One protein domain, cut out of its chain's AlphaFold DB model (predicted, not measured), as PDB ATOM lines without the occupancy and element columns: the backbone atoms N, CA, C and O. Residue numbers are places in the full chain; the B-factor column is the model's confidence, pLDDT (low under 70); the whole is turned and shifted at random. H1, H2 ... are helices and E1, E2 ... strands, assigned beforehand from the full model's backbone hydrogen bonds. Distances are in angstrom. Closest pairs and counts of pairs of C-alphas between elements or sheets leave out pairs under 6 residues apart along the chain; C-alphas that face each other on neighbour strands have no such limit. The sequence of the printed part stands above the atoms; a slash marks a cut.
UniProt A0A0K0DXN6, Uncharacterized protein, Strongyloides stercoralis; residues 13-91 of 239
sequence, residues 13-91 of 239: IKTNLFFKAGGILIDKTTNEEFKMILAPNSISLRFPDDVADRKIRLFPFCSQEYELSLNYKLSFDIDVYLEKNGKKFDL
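This is residues 13 to 91 of the 239 residues of an uncharacterized protein of Strongyloides stercoralis (UniProt A0A0K0DXN6). A strongly twisted sheet branches at long strand E4, E1 on one side, E3 and E5 on the other, with short helix H1 on one face. The printed part has 79 residues, under half in the mostly strand elements H1 E1 E2 E3 E4 E5. It is compact, radius of gyration of the C-alphas 12.9 A, spanning 38 by 29 by 23 A.

From C-alpha 76 at (11.240, -10.165, 30.653), E4 runs 24.5 A to residue 84. E1 is residues 23 to 27, E2 54 to 57, E3 63 to 66, H1 15 to 20, E5 87 to 90, ending at (11.898, -26.530, 26.662).

E2 E3 E4 E5 form a meander, each antiparallel to the one before; E1 E2 E3 E4 form a Greek key, E1 antiparallel to E4. Find N 24 and O 81 within hydrogen-bond range, 2.8 A. H1 is on the sheet, height 7.0 A; every O i to N i+4 pair is within hydrogen-bond range.

Link E1 to E2 is long; pLDDT is under 70 at residues 52 to 53, 60 and 66 to 76.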
ATOM      1  N   ILE A  13       0.106 -18.663  26.889       88.91
ATOM      2  CA  ILE A  13      -0.171 -19.760  27.805       88.91
ATOM      3  C   ILE A  13      -1.337 -19.390  28.729       88.91
ATOM      4  O   ILE A  13      -1.426 -18.276  29.248       88.91
ATOM      5  N   LYS A  14      -2.195 -20.370  29.023       88.29
ATOM      6  CA  LYS A  14      -3.171 -20.289  30.117       88.29
ATOM      7  C   LYS A  14      -2.443 -20.495  31.449       88.29
ATOM      8  O   LYS A  14      -2.371 -21.622  31.941       88.29
ATOM      9  N   THR A  15      -1.926 -19.413  32.033       85.26
ATOM     10  CA  THR A  15      -1.039 -19.391  33.217       85.26
ATOM     11  C   THR A  15      -1.444 -20.389  34.313       85.26
ATOM     12  O   THR A  15      -0.642 -21.220  34.732       85.26
ATOM     13  N   ASN A  16      -2.717 -20.395  34.719       84.61
ATOM     14  CA  ASN A  16      -3.234 -21.287  35.767       84.61
ATOM     15  C   ASN A  16      -3.114 -22.784  35.415       84.61
ATOM     16  O   ASN A  16      -2.699 -23.588  36.249       84.61
ATOM     17  N   LEU A  17      -3.472 -23.170  34.186       88.88
ATOM     18  CA  LEU A  17      -3.396 -24.567  33.742       88.88
ATOM     19  C   LEU A  17      -1.944 -25.011  33.560       88.88
ATOM     20  O   LEU A  17      -1.589 -26.116  33.960       88.88
ATOM     21  N   PHE A  18      -1.106 -24.126  33.031       91.15
ATOM     22  CA  PHE A  18       0.306 -24.394  32.801       91.15
ATOM     23  C   PHE A  18       1.070 -24.697  34.077       91.15
ATOM     24  O   PHE A  18       1.679 -25.760  34.182       91.15
ATOM     25  N   PHE A  19       0.978 -23.835  35.090       89.97
ATOM     26  CA  PHE A  19       1.657 -24.094  36.358       89.97
ATOM     27  C   PHE A  19       1.127 -25.359  37.046       89.97
ATOM     28  O   PHE A  19       1.916 -26.172  37.527       89.97
ATOM     29  N   LYS A  20      -0.193 -25.600  37.017       88.96
ATOM     30  CA  LYS A  20      -0.789 -26.842  37.542       88.96
ATOM     31  C   LYS A  20      -0.293 -28.103  36.836       88.96
ATOM     32  O   LYS A  20      -0.245 -29.156  37.463       88.96
ATOM     33  N   ALA A  21       0.070 -28.000  35.563       90.23
ATOM     34  CA  ALA A  21       0.599 -29.104  34.772       90.23
ATOM     35  C   ALA A  21       2.117 -29.313  34.929       90.23
ATOM     36  O   ALA A  21       2.672 -30.156  34.228       90.23
ATOM     37  N   GLY A  22       2.784 -28.581  35.831       91.13
ATOM     38  CA  GLY A  22       4.238 -28.649  36.019       91.13
ATOM     39  C   GLY A  22       5.013 -27.606  35.211       91.13
ATOM     40  O   GLY A  22       6.188 -27.804  34.914       91.13
ATOM     41  N   GLY A  23       4.360 -26.515  34.813       92.60
ATOM     42  CA  GLY A  23       5.004 -25.381  34.164       92.60
ATOM     43  C   GLY A  23       6.012 -24.679  35.075       92.60
ATOM     44  O   GLY A  23       5.768 -24.501  36.271       92.60
ATOM     45  N   ILE A  24       7.140 -24.279  34.499       91.93
ATOM     46  CA  ILE A  24       8.239 -23.578  35.164       91.93
ATOM     47  C   ILE A  24       8.653 -22.410  34.268       91.93
ATOM     48  O   ILE A  24       8.836 -22.596  33.063       91.93
ATOM     49  N   LEU A  25       8.818 -21.223  34.849       90.27
ATOM     50  CA  LEU A  25       9.449 -20.080  34.187       90.27
ATOM     51  C   LEU A  25      10.776 -19.777  34.862       90.27
ATOM     52  O   LEU A  25      10.879 -19.880  36.082       90.27
ATOM     53  N   ILE A  26      11.760 -19.362  34.081       89.45
ATOM     54  CA  ILE A  26      13.025 -18.847  34.592       89.45
ATOM     55  C   ILE A  26      13.240 -17.467  33.983       89.45
ATOM     56  O   ILE A  26      13.250 -17.335  32.760       89.45
ATOM     57  N   ASP A  27      13.390 -16.441  34.815       85.44
ATOM     58  CA  ASP A  27      13.807 -15.116  34.346       85.44
ATOM     59  C   ASP A  27      15.300 -15.161  34.013       85.44
ATOM     60  O   ASP A  27      16.122 -15.464  34.873       85.44
ATOM     61  N   LYS A  28      15.682 -14.857  32.769       84.56
ATOM     62  CA  LYS A  28      17.095 -14.913  32.355       84.56
ATOM     63  C   LYS A  28      17.960 -13.819  32.969       84.56
ATOM     64  O   LYS A  28      19.182 -13.945  32.990       84.56
ATOM     65  N   THR A  29      17.348 -12.739  33.441       84.39
ATOM     66  CA  THR A  29      18.035 -11.593  34.042       84.39
ATOM     67  C   THR A  29      18.402 -11.881  35.490       84.39
ATOM     68  O   THR A  29      19.525 -11.607  35.908       84.39
ATOM     69  N   THR A  30      17.461 -12.426  36.262       84.15
ATOM     70  CA  THR A  30      17.637 -12.693  37.701       84.15
ATOM     71  C   THR A  30      17.983 -14.150  38.003       84.15
ATOM     72  O   THR A  30      18.434 -14.451  39.107       84.15
ATOM     73  N   ASN A  31      17.800 -15.048  37.030       85.07
ATOM     74  CA  ASN A  31      17.849 -16.502  37.188       85.07
ATOM     75  C   ASN A  31      16.851 -17.030  38.239       85.07
ATOM     76  O   ASN A  31      17.063 -18.083  38.842       85.07
ATOM     77  N   GLU A  32      15.777 -16.278  38.486       84.99
ATOM     78  CA  GLU A  32      14.717 -16.653  39.414       84.99
ATOM     79  C   GLU A  32      13.779 -17.682  38.774       84.99
ATOM     80  O   GLU A  32      13.318 -17.504  37.645       84.99
ATOM     81  N   GLU A  33      13.503 -18.768  39.502       87.03
ATOM     82  CA  GLU A  33      12.643 -19.862  39.053       87.03
ATOM     83  C   GLU A  33      11.230 -19.717  39.634       87.03
ATOM     84  O   GLU A  33      11.010 -19.864  40.839       87.03
ATOM     85  N   PHE A  34      10.250 -19.513  38.760       87.00
ATOM     86  CA  PHE A  34       8.833 -19.468  39.095       87.00
ATOM     87  C   PHE A  34       8.190 -20.822  38.794       87.00
ATOM     88  O   PHE A  34       8.122 -21.257  37.644       87.00
ATOM     89  N   LYS A  35       7.670 -21.486  39.828       88.06
ATOM     90  CA  LYS A  35       6.911 -22.743  39.733       88.06
ATOM     91  C   LYS A  35       5.829 -22.794  40.805       88.06
ATOM     92  O   LYS A  35       5.815 -21.956  41.702       88.06
ATOM     93  N   MET A  36       4.932 -23.780  40.740       83.92
ATOM     94  CA  MET A  36       3.974 -24.003  41.829       83.92
ATOM     95  C   MET A  36       4.722 -24.195  43.152       83.92
ATOM     96  O   MET A  36       5.594 -25.059  43.260       83.92
ATOM     97  N   ILE A  37       4.348 -23.416  44.162       82.09
ATOM     98  CA  ILE A  37       4.903 -23.498  45.511       82.09
ATOM     99  C   ILE A  37       3.809 -23.858  46.511       82.09
ATOM    100  O   ILE A  37       2.638 -23.501  46.353       82.09
ATOM    101  N   LEU A  38       4.191 -24.582  47.561       77.89
ATOM    102  CA  LEU A  38       3.334 -24.757  48.726       77.89
ATOM    103  C   LEU A  38       3.456 -23.491  49.575       77.89
ATOM    104  O   LEU A  38       4.525 -23.211  50.113       77.89
ATOM    105  N   ALA A  39       2.384 -22.705  49.662       75.34
ATOM    106  CA  ALA A  39       2.408 -21.493  50.470       75.34
ATOM    107  C   ALA A  39       2.629 -21.843  51.958       75.34
ATOM    108  O   ALA A  39       2.046 -22.826  52.436       75.34
ATOM    109  N   PRO A  40       3.411 -21.048  52.716       72.88
ATOM    110  CA  PRO A  40       3.537 -21.229  54.157       72.88
ATOM    111  C   PRO A  40       2.146 -21.232  54.802       72.88
ATOM    112  O   PRO A  40       1.356 -20.315  54.582       72.88
ATOM    113  N   ASN A  41       1.841 -22.269  55.587       78.38
ATOM    114  CA  ASN A  41       0.544 -22.480  56.252       78.38
ATOM    115  C   ASN A  41      -0.642 -22.836  55.334       78.38
ATOM    116  O   ASN A  41      -1.795 -22.715  55.750       78.38
ATOM    117  N   SER A  42      -0.394 -23.310  54.112       80.48
ATOM    118  CA  SER A  42      -1.430 -23.886  53.252       80.48
ATOM    119  C   SER A  42      -1.105 -25.329  52.879       80.48
ATOM    120  O   SER A  42       0.050 -25.684  52.675       80.48
ATOM    121  N   ILE A  43      -2.142 -26.154  52.728       80.17
ATOM    122  CA  ILE A  43      -2.039 -27.487  52.110       80.17
ATOM    123  C   ILE A  43      -2.183 -27.434  50.581       80.17
ATOM    124  O   ILE A  43      -1.953 -28.431  49.901       80.17
ATOM    125  N   SER A  44      -2.588 -26.287  50.023       76.80
ATOM    126  CA  SER A  44      -2.806 -26.120  48.586       76.80
ATOM    127  C   SER A  44      -1.594 -25.480  47.913       76.80
ATOM    128  O   SER A  44      -1.166 -24.395  48.320       76.80
ATOM    129  N   LEU A  45      -1.122 -26.079  46.821       78.11
ATOM    130  CA  LEU A  45      -0.177 -25.434  45.913       78.11
ATOM    131  C   LEU A  45      -0.799 -24.158  45.318       78.11
ATOM    132  O   LEU A  45      -1.971 -24.155  44.929       78.11
ATOM    133  N   ARG A  46      -0.009 -23.092  45.218       77.28
ATOM    134  CA  ARG A  46      -0.364 -21.853  44.513       77.28
ATOM    135  C   ARG A  46       0.706 -21.536  43.472       77.28
ATOM    136  O   ARG A  46       1.868 -21.901  43.649       77.28
ATOM    137  N   PHE A  47       0.302 -20.908  42.371       74.09
ATOM    138  CA  PHE A  47       1.270 -20.320  41.448       74.09
ATOM    139  C   PHE A  47       1.857 -19.051  42.095       74.09
ATOM    140  O   PHE A  47       1.200 -18.483  42.970       74.09
ATOM    141  N   PRO A  48       3.073 -18.624  41.720       70.32
ATOM    142  CA  PRO A  48       3.703 -17.451  42.321       70.32
ATOM    143  C   PRO A  48       2.862 -16.190  42.094       70.32
ATOM    144  O   PRO A  48       2.422 -15.940  40.970       70.32
ATOM    145  N   ASP A  49       2.660 -15.390  43.142       72.29
ATOM    146  CA  ASP A  49       1.877 -14.150  43.046       72.29
ATOM    147  C   ASP A  49       2.500 -13.184  42.024       72.29
ATOM    148  O   ASP A  49       1.786 -12.503  41.291       72.29
ATOM    149  N   ASP A  50       3.828 -13.219  41.874       71.01
ATOM    150  CA  ASP A  50       4.550 -12.388  40.914       71.01
ATOM    151  C   ASP A  50       4.119 -12.615  39.465       71.01
ATOM    152  O   ASP A  50       4.208 -11.685  38.669       71.01
ATOM    153  N   VAL A  51       3.634 -13.807  39.102       73.45
ATOM    154  CA  VAL A  51       3.230 -14.146  37.724       73.45
ATOM    155  C   VAL A  51       1.713 -14.184  37.521       73.45
ATOM    156  O   VAL A  51       1.265 -14.448  36.406       73.45
ATOM    157  N   ALA A  52       0.930 -13.911  38.570       69.95
ATOM    158  CA  ALA A  52      -0.531 -13.987  38.573       69.95
ATOM    159  C   ALA A  52      -1.190 -13.113  37.499       69.95
ATOM    160  O   ALA A  52      -2.049 -13.583  36.755       69.95
ATOM    161  N   ASP A  53      -0.727 -11.868  37.394       68.78
ATOM    162  CA  ASP A  53      -1.295 -10.829  36.526       68.78
ATOM    163  C   ASP A  53      -0.518 -10.688  35.206       68.78
ATOM    164  O   ASP A  53      -0.487  -9.625  34.574       68.78
ATOM    165  N   ARG A  54       0.198 -11.748  34.810       74.34
ATOM    166  CA  ARG A  54       1.111 -11.729  33.668       74.34
ATOM    167  C   ARG A  54       0.675 -12.714  32.582       74.34
ATOM    168  O   ARG A  54       0.326 -13.866  32.850       74.34
ATOM    169  N   LYS A  55       0.773 -12.275  31.328       83.32
ATOM    170  CA  LYS A  55       0.580 -13.095  30.127       83.32
ATOM    171  C   LYS A  55       1.923 -13.636  29.661       83.32
ATOM    172  O   LYS A  55       2.860 -12.879  29.433       83.32
ATOM    173  N   ILE A  56       2.014 -14.951  29.506       85.56
ATOM    174  CA  ILE A  56       3.235 -15.620  29.050       85.56
ATOM    175  C   ILE A  56       3.062 -15.943  27.572       85.56
ATOM    176  O   ILE A  56       2.184 -16.727  27.210       85.56
ATOM    177  N   ARG A  57       3.880 -15.335  26.720       86.32
ATOM    178  CA  ARG A  57       3.888 -15.530  25.273       86.32
ATOM    179  C   ARG A  57       5.019 -16.473  24.894       86.32
ATOM    180  O   ARG A  57       6.132 -16.292  25.370       86.32
ATOM    181  N   LEU A  58       4.751 -17.440  24.022       84.33
ATOM    182  CA  LEU A  58       5.767 -18.392  23.550       84.33
ATOM    183  C   LEU A  58       6.396 -18.028  22.194       84.33
ATOM    184  O   LEU A  58       7.502 -18.467  21.908       84.33
ATOM    185  N   PHE A  59       5.712 -17.253  21.344       77.49
ATOM    186  CA  PHE A  59       6.177 -16.937  19.983       77.49
ATOM    187  C   PHE A  59       5.862 -15.487  19.581       77.49
ATOM    188  O   PHE A  59       4.743 -15.039  19.852       77.49
ATOM    189  N   PRO A  60       6.754 -14.751  18.878       68.21
ATOM    190  CA  PRO A  60       8.026 -15.192  18.285       68.21
ATOM    191  C   PRO A  60       9.182 -15.302  19.268       68.21
ATOM    192  O   PRO A  60      10.236 -15.809  18.924       68.21
ATOM    193  N   PHE A  61       8.974 -14.845  20.493       74.38
ATOM    194  CA  PHE A  61       9.936 -14.945  21.570       74.38
ATOM    195  C   PHE A  61       9.194 -15.345  22.842       74.38
ATOM    196  O   PHE A  61       8.055 -14.915  23.069       74.38
ATOM    197  N   CYS A  62       9.851 -16.156  23.667       83.01
ATOM    198  CA  CYS A  62       9.393 -16.413  25.020       83.01
ATOM    199  C   CYS A  62       9.503 -15.130  25.837       83.01
ATOM    200  O   CYS A  62      10.593 -14.612  26.064       83.01
ATOM    201  N   SER A  63       8.359 -14.586  26.230       83.71
ATOM    202  CA  SER A  63       8.293 -13.333  26.975       83.71
ATOM    203  C   SER A  63       7.138 -13.320  27.945       83.71
ATOM    204  O   SER A  63       6.139 -14.027  27.790       83.71
ATOM    205  N   GLN A  64       7.281 -12.462  28.943       79.53
ATOM    206  CA  GLN A  64       6.223 -12.158  29.880       79.53
ATOM    207  C   GLN A  64       5.758 -10.712  29.713       79.53
ATOM    208  O   GLN A  64       6.561  -9.780  29.760       79.53
ATOM    209  N   GLU A  65       4.454 -10.535  29.538       73.73
ATOM    210  CA  GLU A  65       3.787  -9.245  29.381       73.73
ATOM    211  C   GLU A  65       2.885  -8.990  30.597       73.73
ATOM    212  O   GLU A  65       2.240  -9.910  31.102       73.73
ATOM    213  N   TYR A  66       2.840  -7.753  31.091       66.35
ATOM    214  CA  TYR A  66       1.936  -7.387  32.184       66.35
ATOM    215  C   TYR A  66       0.537  -7.080  31.636       66.35
ATOM    216  O   TYR A  66       0.392  -6.699  30.477       66.35
ATOM    217  N   GLU A  67      -0.493  -7.216  32.463       57.44
ATOM    218  CA  GLU A  67      -1.833  -6.727  32.144       57.44
ATOM    219  C   GLU A  67      -2.247  -5.663  33.168       57.44
ATOM    220  O   GLU A  67      -3.120  -5.936  33.964       57.44
ATOM    221  N   LEU A  68      -1.607  -4.478  33.203       50.58
ATOM    222  CA  LEU A  68      -2.120  -3.235  33.824       50.58
ATOM    223  C   LEU A  68      -1.201  -2.010  33.544       50.58
ATOM    224  O   LEU A  68      -0.025  -2.018  33.894       50.58
ATOM    225  N   SER A  69      -1.797  -0.916  33.028       41.63
ATOM    226  CA  SER A  69      -1.289   0.480  32.892       41.63
ATOM    227  C   SER A  69      -0.654   0.934  31.557       41.63
ATOM    228  O   SER A  69       0.166   0.256  30.961       41.63
ATOM    229  N   LEU A  70      -1.001   2.158  31.119       48.42
ATOM    230  CA  LEU A  70      -0.619   2.826  29.852       48.42
ATOM    231  C   LEU A  70       0.891   3.101  29.659       48.42
ATOM    232  O   LEU A  70       1.288   3.555  28.589       48.42
ATOM    233  N   ASN A  71       1.734   2.806  30.648       44.11
ATOM    234  CA  ASN A  71       3.183   3.019  30.605       44.11
ATOM    235  C   ASN A  71       3.929   1.674  30.619       44.11
ATOM    236  O   ASN A  71       4.631   1.351  31.577       44.11
ATOM    237  N   TYR A  72       3.756   0.861  29.578       44.84
ATOM    238  CA  TYR A  72       4.412  -0.446  29.493       44.84
ATOM    239  C   TYR A  72       5.921  -0.332  29.242       44.84
ATOM    240  O   TYR A  72       6.357   0.167  28.204       44.84
ATOM    241  N   LYS A  73       6.715  -0.877  30.176       41.19
ATOM    242  CA  LYS A  73       8.084  -1.348  29.918       41.19
ATOM    243  C   LYS A  73       8.039  -2.797  29.423       41.19
ATOM    244  O   LYS A  73       7.256  -3.609  29.905       41.19
ATOM    245  N   LEU A  74       8.887  -3.068  28.436       48.24
ATOM    246  CA  LEU A  74       9.009  -4.313  27.685       48.24
ATOM    247  C   LEU A  74       9.442  -5.497  28.578       48.24
ATOM    248  O   LEU A  74      10.435  -5.384  29.289       48.24
ATOM    249  N   SER A  75       8.712  -6.612  28.456       57.57
ATOM    250  CA  SER A  75       9.203  -7.995  28.315       57.57
ATOM    251  C   SER A  75      10.408  -8.427  29.161       57.57
ATOM    252  O   SER A  75      11.548  -8.147  28.795       57.57
ATOM    253  N   PHE A  76      10.181  -9.266  30.175       67.67
ATOM    254  CA  PHE A  76      11.240 -10.165  30.653       67.67
ATOM    255  C   PHE A  76      11.549 -11.209  29.575       67.67
ATOM    256  O   PHE A  76      10.621 -11.819  29.037       67.67
ATOM    257  N   ASP A  77      12.832 -11.412  29.262       77.51
ATOM    258  CA  ASP A  77      13.283 -12.588  28.513       77.51
ATOM    259  C   ASP A  77      13.278 -13.779  29.476       77.51
ATOM    260  O   ASP A  77      13.962 -13.770  30.504       77.51
ATOM    261  N   ILE A  78      12.450 -14.772  29.171       86.21
ATOM    262  CA  ILE A  78      12.191 -15.912  30.049       86.21
ATOM    263  C   ILE A  78      12.492 -17.213  29.315       86.21
ATOM    264  O   ILE A  78      12.259 -17.332  28.111       86.21
ATOM    265  N   ASP A  79      12.961 -18.212  30.052       89.53
ATOM    266  CA  ASP A  79      12.880 -19.601  29.616       89.53
ATOM    267  C   ASP A  79      11.612 -20.235  30.183       89.53
ATOM    268  O   ASP A  79      11.249 -20.031  31.343       89.53
ATOM    269  N   VAL A  80      10.919 -21.004  29.349       91.08
ATOM    270  CA  VAL A  80       9.645 -21.633  29.694       91.08
ATOM    271  C   VAL A  80       9.785 -23.133  29.521       91.08
ATOM    272  O   VAL A  80      10.034 -23.622  28.419       91.08
ATOM    273  N   TYR A  81       9.575 -23.869  30.608       92.97
ATOM    274  CA  TYR A  81       9.645 -25.321  30.623       92.97
ATOM    275  C   TYR A  81       8.328 -25.931  31.074       92.97
ATOM    276  O   TYR A  81       7.648 -25.405  31.952       92.97
ATOM    277  N   LEU A  82       8.004 -27.096  30.527       92.47
ATOM    278  CA  LEU A  82       6.982 -27.974  31.082       92.47
ATOM    279  C   LEU A  82       7.657 -29.222  31.646       92.47
ATOM    280  O   LEU A  82       8.317 -29.954  30.907       92.47
ATOM    281  N   GLU A  83       7.510 -29.473  32.943       91.85
ATOM    282  CA  GLU A  83       8.005 -30.693  33.575       91.85
ATOM    283  C   GLU A  83       6.900 -31.752  33.643       91.85
ATOM    284  O   GLU A  83       5.895 -31.584  34.329       91.85
ATOM    285  N   LYS A  84       7.094 -32.876  32.947       87.73
ATOM    286  CA  LYS A  84       6.159 -34.010  32.955       87.73
ATOM    287  C   LYS A  84       6.926 -35.313  33.124       87.73
ATOM    288  O   LYS A  84       7.881 -35.578  32.396       87.73
ATOM    289  N   ASN A  85       6.497 -36.149  34.072       86.23
ATOM    290  CA  ASN A  85       7.138 -37.433  34.392       86.23
ATOM    291  C   ASN A  85       8.659 -37.305  34.646       86.23
ATOM    292  O   ASN A  85       9.439 -38.139  34.187       86.23
ATOM    293  N   GLY A  86       9.086 -36.224  35.313       84.87
ATOM    294  CA  GLY A  86      10.497 -35.932  35.605       84.87
ATOM    295  C   GLY A  86      11.340 -35.492  34.400       84.87
ATOM    296  O   GLY A  86      12.556 -35.367  34.517       84.87
ATOM    297  N   LYS A  87      10.730 -35.268  33.227       89.92
ATOM    298  CA  LYS A  87      11.401 -34.705  32.047       89.92
ATOM    299  C   LYS A  87      10.986 -33.253  31.860       89.92
ATOM    300  O   LYS A  87       9.793 -32.960  31.817       89.92
ATOM    301  N   LYS A  88      11.970 -32.364  31.700       89.92
ATOM    302  CA  LYS A  88      11.755 -30.950  31.370       89.92
ATOM    303  C   LYS A  88      11.746 -30.759  29.853       89.92
ATOM    304  O   LYS A  88      12.718 -31.100  29.180       89.92
ATOM    305  N   PHE A  89      10.654 -30.215  29.328       89.73
ATOM    306  CA  PHE A  89      10.496 -29.853  27.922       89.73
ATOM    307  C   PHE A  89      10.657 -28.347  27.765       89.73
ATOM    308  O   PHE A  89       9.863 -27.589  28.310       89.73
ATOM    309  N   ASP A  90      11.676 -27.930  27.020       89.73
ATOM    310  CA  ASP A  90      11.898 -26.530  26.662       89.73
ATOM    311  C   ASP A  90      10.879 -26.083  25.603       89.73
ATOM    312  O   ASP A  90      10.833 -26.631  24.492       89.73
ATOM    313  N   LEU A  91      10.047 -25.102  25.954       88.91
ATOM    314  CA  LEU A  91       9.051 -24.523  25.053       88.91
ATOM    315  C   LEU A  91       9.645 -23.423  24.160       88.91
ATOM    316  O   LEU A  91       9.049 -23.096  23.139       88.91
TER     317      LEU A  91